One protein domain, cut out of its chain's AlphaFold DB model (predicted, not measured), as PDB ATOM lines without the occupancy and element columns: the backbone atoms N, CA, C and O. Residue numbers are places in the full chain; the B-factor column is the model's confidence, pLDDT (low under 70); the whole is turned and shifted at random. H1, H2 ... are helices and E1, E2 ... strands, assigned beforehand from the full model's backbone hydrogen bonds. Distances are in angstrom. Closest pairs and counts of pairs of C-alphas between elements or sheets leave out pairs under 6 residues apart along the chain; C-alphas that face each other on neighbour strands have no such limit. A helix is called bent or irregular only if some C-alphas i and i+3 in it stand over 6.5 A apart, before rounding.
ATOM      1  N   GLU A   7     159.367 133.823 120.543       89.69
ATOM      2  CA  GLU A   7     160.423 134.828 120.404       89.69
ATOM      3  C   GLU A   7     161.329 134.529 119.207       89.69
ATOM      4  O   GLU A   7     161.580 135.419 118.389       89.69
ATOM      5  N   SER A   8     161.740 133.270 119.018       89.62
ATOM      6  CA  SER A   8     162.475 132.880 117.809       89.62
ATOM      7  C   SER A   8     161.646 133.077 116.545       89.62
ATOM      8  O   SER A   8     162.167 133.567 115.542       89.62
ATOM      9  N   LEU A   9     160.346 132.764 116.580       91.56
ATOM     10  CA  LEU A   9     159.466 133.002 115.435       91.56
ATOM     11  C   LEU A   9     159.352 134.499 115.107       91.56
ATOM     12  O   LEU A   9     159.478 134.881 113.945       91.56
ATOM     13  N   ILE A  10     159.150 135.352 116.115       93.06
ATOM     14  CA  ILE A  10     159.092 136.810 115.944       93.06
ATOM     15  C   ILE A  10     160.410 137.334 115.374       93.06
ATOM     16  O   ILE A  10     160.385 138.171 114.472       93.06
ATOM     17  N   SER A  11     161.550 136.835 115.857       93.50
ATOM     18  CA  SER A  11     162.876 137.204 115.353       93.50
ATOM     19  C   SER A  11     163.036 136.868 113.865       93.50
ATOM     20  O   SER A  11     163.347 137.746 113.061       93.50
ATOM     21  N   ILE A  12     162.708 135.634 113.467       93.50
ATOM     22  CA  ILE A  12     162.758 135.197 112.062       93.50
ATOM     23  C   ILE A  12     161.848 136.063 111.186       93.50
ATOM     24  O   ILE A  12     162.247 136.502 110.107       93.50
ATOM     25  N   LEU A  13     160.624 136.332 111.648       94.69
ATOM     26  CA  LEU A  13     159.676 137.157 110.905       94.69
ATOM     27  C   LEU A  13     160.171 138.598 110.764       94.69
ATOM     28  O   LEU A  13     160.031 139.170 109.688       94.69
ATOM     29  N   ARG A  14     160.774 139.182 111.806       96.19
ATOM     30  CA  ARG A  14     161.361 140.529 111.738       96.19
ATOM     31  C   ARG A  14     162.430 140.620 110.655       96.19
ATOM     32  O   ARG A  14     162.349 141.520 109.823       96.19
ATOM     33  N   GLU A  15     163.361 139.671 110.620       95.12
ATOM     34  CA  GLU A  15     164.415 139.632 109.599       95.12
ATOM     35  C   GLU A  15     163.844 139.423 108.190       95.12
ATOM     36  O   GLU A  15     164.275 140.070 107.232       95.12
ATOM     37  N   ALA A  16     162.824 138.570 108.056       93.50
ATOM     38  CA  ALA A  16     162.140 138.358 106.787       93.50
ATOM     39  C   ALA A  16     161.447 139.641 106.299       93.50
ATOM     40  O   ALA A  16     161.660 140.058 105.161       93.50
ATOM     41  N   TYR A  17     160.665 140.306 107.155       95.56
ATOM     42  CA  TYR A  17     159.997 141.564 106.810       95.56
ATOM     43  C   TYR A  17     160.995 142.673 106.481       95.56
ATOM     44  O   TYR A  17     160.776 143.414 105.523       95.56
ATOM     45  N   TYR A  18     162.097 142.769 107.228       96.00
ATOM     46  CA  TYR A  18     163.166 143.718 106.937       96.00
ATOM     47  C   TYR A  18     163.783 143.458 105.556       96.00
ATOM     48  O   TYR A  18     163.840 144.368 104.731       96.00
ATOM     49  N   SER A  19     164.148 142.207 105.266       94.19
ATOM     50  CA  SER A  19     164.736 141.812 103.977       94.19
ATOM     51  C   SER A  19     163.802 142.114 102.804       94.19
ATOM     52  O   SER A  19     164.232 142.681 101.803       94.19
ATOM     53  N   ILE A  20     162.511 141.796 102.947       95.06
ATOM     54  CA  ILE A  20     161.478 142.085 101.942       95.06
ATOM     55  C   ILE A  20     161.330 143.595 101.726       95.06
ATOM     56  O   ILE A  20     161.191 144.042 100.593       95.06
ATOM     57  N   ASN A  21     161.365 144.393 102.793       95.75
ATOM     58  CA  ASN A  21     161.233 145.844 102.690       95.75
ATOM     59  C   ASN A  21     162.457 146.513 102.038       95.75
ATOM     60  O   ASN A  21     162.315 147.528 101.361       95.75
ATOM     61  N   CYS A  22     163.656 145.964 102.238       94.50
ATOM     62  CA  CYS A  22     164.893 146.505 101.671       94.50
ATOM     63  C   CYS A  22     165.118 146.136 100.198       94.50
ATOM     64  O   CYS A  22     165.939 146.771  99.538       94.50
ATOM     65  N   ASP A  23     164.409 145.132  99.679       93.31
ATOM     66  CA  ASP A  23     164.633 144.581  98.347       93.31
ATOM     67  C   ASP A  23     163.327 144.497  97.547       93.31
ATOM     68  O   ASP A  23     162.492 143.603  97.715       93.31
ATOM     69  N   TYR A  24     163.175 145.437  96.614       92.19
ATOM     70  CA  TYR A  24     161.998 145.532  95.759       92.19
ATOM     71  C   TYR A  24     161.781 144.282  94.892       92.19
ATOM     72  O   TYR A  24     160.637 143.871  94.685       92.19
ATOM     73  N   PHE A  25     162.850 143.658  94.390       92.00
ATOM     74  CA  PHE A  25     162.733 142.476  93.534       92.00
ATOM     75  C   PHE A  25     162.338 141.243  94.343       92.00
ATOM     76  O   PHE A  25     161.512 140.453  93.878       92.00
ATOM     77  N   LEU A  26     162.847 141.111  95.571       94.56
ATOM     78  CA  LEU A  26     162.407 140.080  96.509       94.56
ATOM     79  C   LEU A  26     160.921 140.245  96.855       94.56
ATOM     80  O   LEU A  26     160.151 139.286  96.755       94.56
ATOM     81  N   ALA A  27     160.493 141.463  97.199       94.75
ATOM     82  CA  ALA A  27     159.092 141.759  97.483       94.75
ATOM     83  C   ALA A  27     158.180 141.453  96.287       94.75
ATOM     84  O   ALA A  27     157.105 140.870  96.461       94.75
ATOM     85  N   ALA A  28     158.603 141.823  95.074       93.12
ATOM     86  CA  ALA A  28     157.865 141.547  93.849       93.12
ATOM     87  C   ALA A  28     157.777 140.040  93.555       93.12
ATOM     88  O   ALA A  28     156.707 139.562  93.177       93.12
ATOM     89  N   TYR A  29     158.858 139.281  93.772       94.50
ATOM     90  CA  TYR A  29     158.872 137.831  93.559       94.50
ATOM     91  C   TYR A  29     157.905 137.108  94.504       94.50
ATOM     92  O   TYR A  29     157.107 136.283  94.062       94.50
ATOM     93  N   LEU A  30     157.904 137.459  95.794       94.06
ATOM     94  CA  LEU A  30     157.012 136.833  96.779       94.06
ATOM     95  C   LEU A  30     155.529 137.134  96.520       94.06
ATOM     96  O   LEU A  30     154.668 136.309  96.818       94.06
ATOM     97  N   GLN A  31     155.223 138.292  95.933       92.06
ATOM     98  CA  GLN A  31     153.866 138.657  95.519       92.06
ATOM     99  C   GLN A  31     153.493 138.102  94.136       92.06
ATOM    100  O   GLN A  31     152.318 138.082  93.772       92.06
ATOM    101  N   TYR A  32     154.456 137.612  93.353       91.00
ATOM    102  CA  TYR A  32     154.236 137.183  91.972       91.00
ATOM    103  C   TYR A  32     153.120 136.134  91.799       91.00
ATOM    104  O   TYR A  32     152.357 136.250  90.834       91.00
ATOM    105  N   PRO A  33     152.941 135.143  92.702       89.38
ATOM    106  CA  PRO A  33     151.855 134.168  92.593       89.38
ATOM    107  C   PRO A  33     150.445 134.767  92.654       89.38
ATOM    108  O   PRO A  33     149.525 134.174  92.096       89.38
ATOM    109  N   VAL A  34     150.262 135.924  93.303       91.88
ATOM    110  CA  VAL A  34     148.938 136.548  93.490       91.88
ATOM    111  C   VAL A  34     148.604 137.603  92.431       91.88
ATOM    112  O   VAL A  34     147.466 138.064  92.361       91.88
ATOM    113  N   LEU A  35     149.563 137.981  91.581       89.56
ATOM    114  CA  LEU A  35     149.329 138.949  90.510       89.56
ATOM    115  C   LEU A  35     148.535 138.304  89.362       89.56
ATOM    116  O   LEU A  35     148.952 137.312  88.762       89.56
ATOM    117  N   THR A  36     147.392 138.900  89.025       89.38
ATOM    118  CA  THR A  36     146.486 138.415  87.968       89.38
ATOM    119  C   THR A  36     146.915 138.847  86.566       89.38
ATOM    120  O   THR A  36     146.712 138.107  85.606       89.38
ATOM    121  N   ASN A  37     147.546 140.015  86.438       89.06
ATOM    122  CA  ASN A  37     148.044 140.556  85.175       89.06
ATOM    123  C   ASN A  37     149.579 140.505  85.137       89.06
ATOM    124  O   ASN A  37     150.246 141.499  85.427       89.06
ATOM    125  N   LYS A  38     150.139 139.330  84.828       86.31
ATOM    126  CA  LYS A  38     151.591 139.101  84.790       86.31
ATOM    127  C   LYS A  38     152.027 138.292  83.565       86.31
ATOM    128  O   LYS A  38     151.239 137.488  83.055       86.31
ATOM    129  N   PRO A  39     153.280 138.447  83.101       88.44
ATOM    130  CA  PRO A  39     153.852 137.573  82.085       88.44
ATOM    131  C   PRO A  39     153.779 136.093  82.494       88.44
ATOM    132  O   PRO A  39     153.909 135.747  83.670       88.44
ATOM    133  N   LYS A  40     153.609 135.198  81.509       85.38
ATOM    134  CA  LYS A  40     153.637 133.742  81.753       85.38
ATOM    135  C   LYS A  40     154.989 133.280  82.300       85.38
ATOM    136  O   LYS A  40     155.034 132.396  83.148       85.38
ATOM    137  N   THR A  41     156.069 133.880  81.811       89.75
ATOM    138  CA  THR A  41     157.424 133.624  82.295       89.75
ATOM    139  C   THR A  41     157.644 134.347  83.617       89.75
ATOM    140  O   THR A  41     157.378 135.543  83.729       89.75
ATOM    141  N   ASP A  42     158.155 133.629  84.610       89.56
ATOM    142  CA  ASP A  42     158.625 134.227  85.855       89.56
ATOM    143  C   ASP A  42     160.043 134.770  85.656       89.56
ATOM    144  O   ASP A  42     161.034 134.046  85.765       89.56
ATOM    145  N   PHE A  43     160.129 136.046  85.289       89.56
ATOM    146  CA  PHE A  43     161.405 136.721  85.055       89.56
ATOM    147  C   PHE A  43     162.140 137.077  86.358       89.56
ATOM    148  O   PHE A  43     163.317 137.424  86.305       89.56
ATOM    149  N   LEU A  44     161.472 136.984  87.513       92.38
ATOM    150  CA  LEU A  44     162.061 137.243  88.828       92.38
ATOM    151  C   LEU A  44     162.667 135.980  89.447       92.38
ATOM    152  O   LEU A  44     163.526 136.075  90.321       92.38
ATOM    153  N   LYS A  45     162.287 134.793  88.970       93.75
ATOM    154  CA  LYS A  45     162.842 133.522  89.447       93.75
ATOM    155  C   LYS A  45     164.381 133.464  89.447       93.75
ATOM    156  O   LYS A  45     164.929 133.092  90.483       93.75
ATOM    157  N   PRO A  46     165.112 133.859  88.382       92.31
ATOM    158  CA  PRO A  46     166.578 133.829  88.407       92.31
ATOM    159  C   PRO A  46     167.178 134.764  89.466       92.31
ATOM    160  O   PRO A  46     168.170 134.416  90.100       92.31
ATOM    161  N   TYR A  47     166.559 135.930  89.687       93.00
ATOM    162  CA  TYR A  47     166.946 136.852  90.756       93.00
ATOM    163  C   TYR A  47     166.811 136.179  92.126       93.00
ATOM    164  O   TYR A  47     167.763 136.147  92.905       93.00
ATOM    165  N   PHE A  48     165.643 135.585  92.394       94.75
ATOM    166  CA  PHE A  48     165.369 134.924  93.664       94.75
ATOM    167  C   PHE A  48     166.292 133.725  93.917       94.75
ATOM    168  O   PHE A  48     166.749 133.531  95.038       94.75
ATOM    169  N   GLU A  49     166.630 132.950  92.884       94.94
ATOM    170  CA  GLU A  49     167.575 131.833  93.003       94.94
ATOM    171  C   GLU A  49     168.984 132.291  93.411       94.94
ATOM    172  O   GLU A  49     169.654 131.591  94.176       94.94
ATOM    173  N   LEU A  50     169.436 133.457  92.934       94.44
ATOM    174  CA  LEU A  50     170.709 134.047  93.354       94.44
ATOM    175  C   LEU A  50     170.636 134.566  94.793       94.44
ATOM    176  O   LEU A  50     171.511 134.249  95.601       94.44
ATOM    177  N   TRP A  51     169.568 135.302  95.116       93.12
ATOM    178  CA  TRP A  51     169.318 135.826  96.460       93.12
ATOM    179  C   TRP A  51     169.263 134.702  97.506       93.12
ATOM    180  O   TRP A  51     169.953 134.764  98.520       93.12
ATOM    181  N   GLN A  52     168.537 133.613  97.226       93.94
ATOM    182  CA  GLN A  52     168.386 132.469  98.134       93.94
ATOM    183  C   GLN A  52     169.717 131.752  98.411       93.94
ATOM    184  O   GLN A  52     169.893 131.150  99.469       93.94
ATOM    185  N   ARG A  53     170.665 131.797  97.468       95.00
ATOM    186  CA  ARG A  53     172.018 131.242  97.639       95.00
ATOM    187  C   ARG A  53     172.971 132.195  98.369       95.00
ATOM    188  O   ARG A  53     174.104 131.806  98.629       95.00
ATOM    189  N   GLY A  54     172.527 133.409  98.696       92.56
ATOM    190  CA  GLY A  54     173.331 134.420  99.378       92.56
ATOM    191  C   GLY A  54     174.355 135.106  98.475       92.56
ATOM    192  O   GLY A  54     175.335 135.647  98.982       92.56
ATOM    193  N   PHE A  55     174.166 135.078  97.149       93.00
ATOM    194  CA  PHE A  55     175.072 135.776  96.239       93.00
ATOM    195  C   PHE A  55     174.911 137.287  96.364       93.00
ATOM    196  O   PHE A  55     173.801 137.817  96.303       93.00
ATOM    197  N   GLN A  56     176.040 137.984  96.452       88.75
ATOM    198  CA  GLN A  56     176.089 139.427  96.284       88.75
ATOM    199  C   GLN A  56     176.279 139.731  94.804       88.75
ATOM    200  O   GLN A  56     177.206 139.227  94.172       88.75
ATOM    201  N   PHE A  57     175.386 140.537  94.234       89.94
ATOM    202  CA  PHE A  57     175.475 140.907  92.831       89.94
ATOM    203  C   PHE A  57     174.902 142.286  92.544       89.94
ATOM    204  O   PHE A  57     174.101 142.826  93.302       89.94
ATOM    205  N   VAL A  58     175.296 142.834  91.398       88.44
ATOM    206  CA  VAL A  58     174.719 144.047  90.819       88.44
ATOM    207  C   VAL A  58     174.333 143.766  89.372       88.44
ATOM    208  O   VAL A  58     175.065 143.106  88.632       88.44
ATOM    209  N   ILE A  59     173.173 144.283  88.967       85.12
ATOM    210  CA  ILE A  59     172.726 144.286  87.573       85.12
ATOM    211  C   ILE A  59     173.030 145.671  87.000       85.12
ATOM    212  O   ILE A  59     172.473 146.669  87.453       85.12
ATOM    213  N   ASN A  60     173.921 145.733  86.012       86.81
ATOM    214  CA  ASN A  60     174.272 146.955  85.295       86.81
ATOM    215  C   ASN A  60     173.921 146.799  83.810       86.81
ATOM    216  O   ASN A  60     174.639 146.145  83.050       86.81
ATOM    217  N   GLY A  61     172.779 147.358  83.404       87.81
ATOM    218  CA  GLY A  61     172.237 147.176  82.057       87.81
ATOM    219  C   GLY A  61     171.959 145.700  81.759       87.81
ATOM    220  O   GLY A  61     171.117 145.080  82.404       87.81
ATOM    221  N   ASN A  62     172.690 145.132  80.799       87.94
ATOM    222  CA  ASN A  62     172.579 143.728  80.387       87.94
ATOM    223  C   ASN A  62     173.624 142.815  81.053       87.94
ATOM    224  O   ASN A  62     173.807 141.676  80.621       87.94
ATOM    225  N   THR A  63     174.331 143.299  82.076       89.00
ATOM    226  CA  THR A  63     175.409 142.559  82.738       89.00
ATOM    227  C   THR A  63     175.075 142.297  84.203       89.00
ATOM    228  O   THR A  63     174.733 143.214  84.945       89.00
ATOM    229  N   LEU A  64     175.216 141.037  84.616       88.81
ATOM    230  CA  LEU A  64     175.181 140.606  86.010       88.81
ATOM    231  C   LEU A  64     176.623 140.463  86.514       88.81
ATOM    232  O   LEU A  64     177.407 139.728  85.915       88.81
ATOM    233  N   ILE A  65     176.961 141.149  87.602       91.00
ATOM    234  CA  ILE A  65     178.280 141.094  88.243       91.00
ATOM    235  C   ILE A  65     178.102 140.449  89.615       91.00
ATOM    236  O   ILE A  65     177.327 140.969  90.412       91.00
ATOM    237  N   LEU A  66     178.798 139.340  89.874       90.31
ATOM    238  CA  LEU A  66     178.838 138.649  91.171       90.31
ATOM    239  C   LEU A  66     180.095 139.078  91.944       90.31
ATOM    240  O   LEU A  66     181.135 139.294  91.315       90.31
ATOM    241  N   PHE A  67     180.000 139.176  93.270       85.38
ATOM    242  CA  PHE A  67     181.112 139.490  94.177       85.38
ATOM    243  C   PHE A  67     181.531 138.281  95.015       85.38
ATOM    244  O   PHE A  67     180.645 137.456  95.345       85.38
TER     245      PHE A  67
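This is residues 7 to 67 of the 67 residues of the protein "Sodium:solute symporter" of Capnocytophaga cynodegmi (UniProt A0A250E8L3). A long helix, H1, sticks out with residues 7 to 16 from a small body and makes a corner with H2; H3 packs on H2, and a hairpin, E1 and E2, follows beyond H3. Residues 34 to 41 also stick out. The printed part has 61 residues, three named helices, then two antiparallel named strands, mostly helix. It is loose, radius of gyration of the C-alphas 13.6 A, and flat, spanning 42 by 35 by 16 A.

Find C-alpha 7 at (160.423, 134.828, 120.404); from there H1, residues 7 to 22, runs 22.5 A. Next come H2, residues 24 to 34, 16.0 A, irregular with C-alphas 30 and 33 7.2 A apart, and H3, residues 45 to 52, 10.4 A. E1, residues 57 to 60, precedes E2, residues 63 to 66, ending at (178.838, 138.649, 91.171).

H1, with residues 20 to 21 alone, only just touches H2, only at the corner, with 3 pairs of C-alphas within 8 A; the closest, Ile 20 and Ala 27, are 5.1 A apart. H2 touches H3, closest C-alphas Leu 26 and Phe 48, 6.6 A, at a steep tilt of 57 degrees, opposite ways. In the hairpin, N 58 and O 65 are within hydrogen-bond range, 2.9 A. Every O i to N i+4 pair is within range in H1 and H3, and 5 of 7 in H2.

The farthest C-alphas, Glu 7 and Asn 62, are 42.8 A apart. The printed part has no cut and no long link; no printed residue is under 70 in pLDDT.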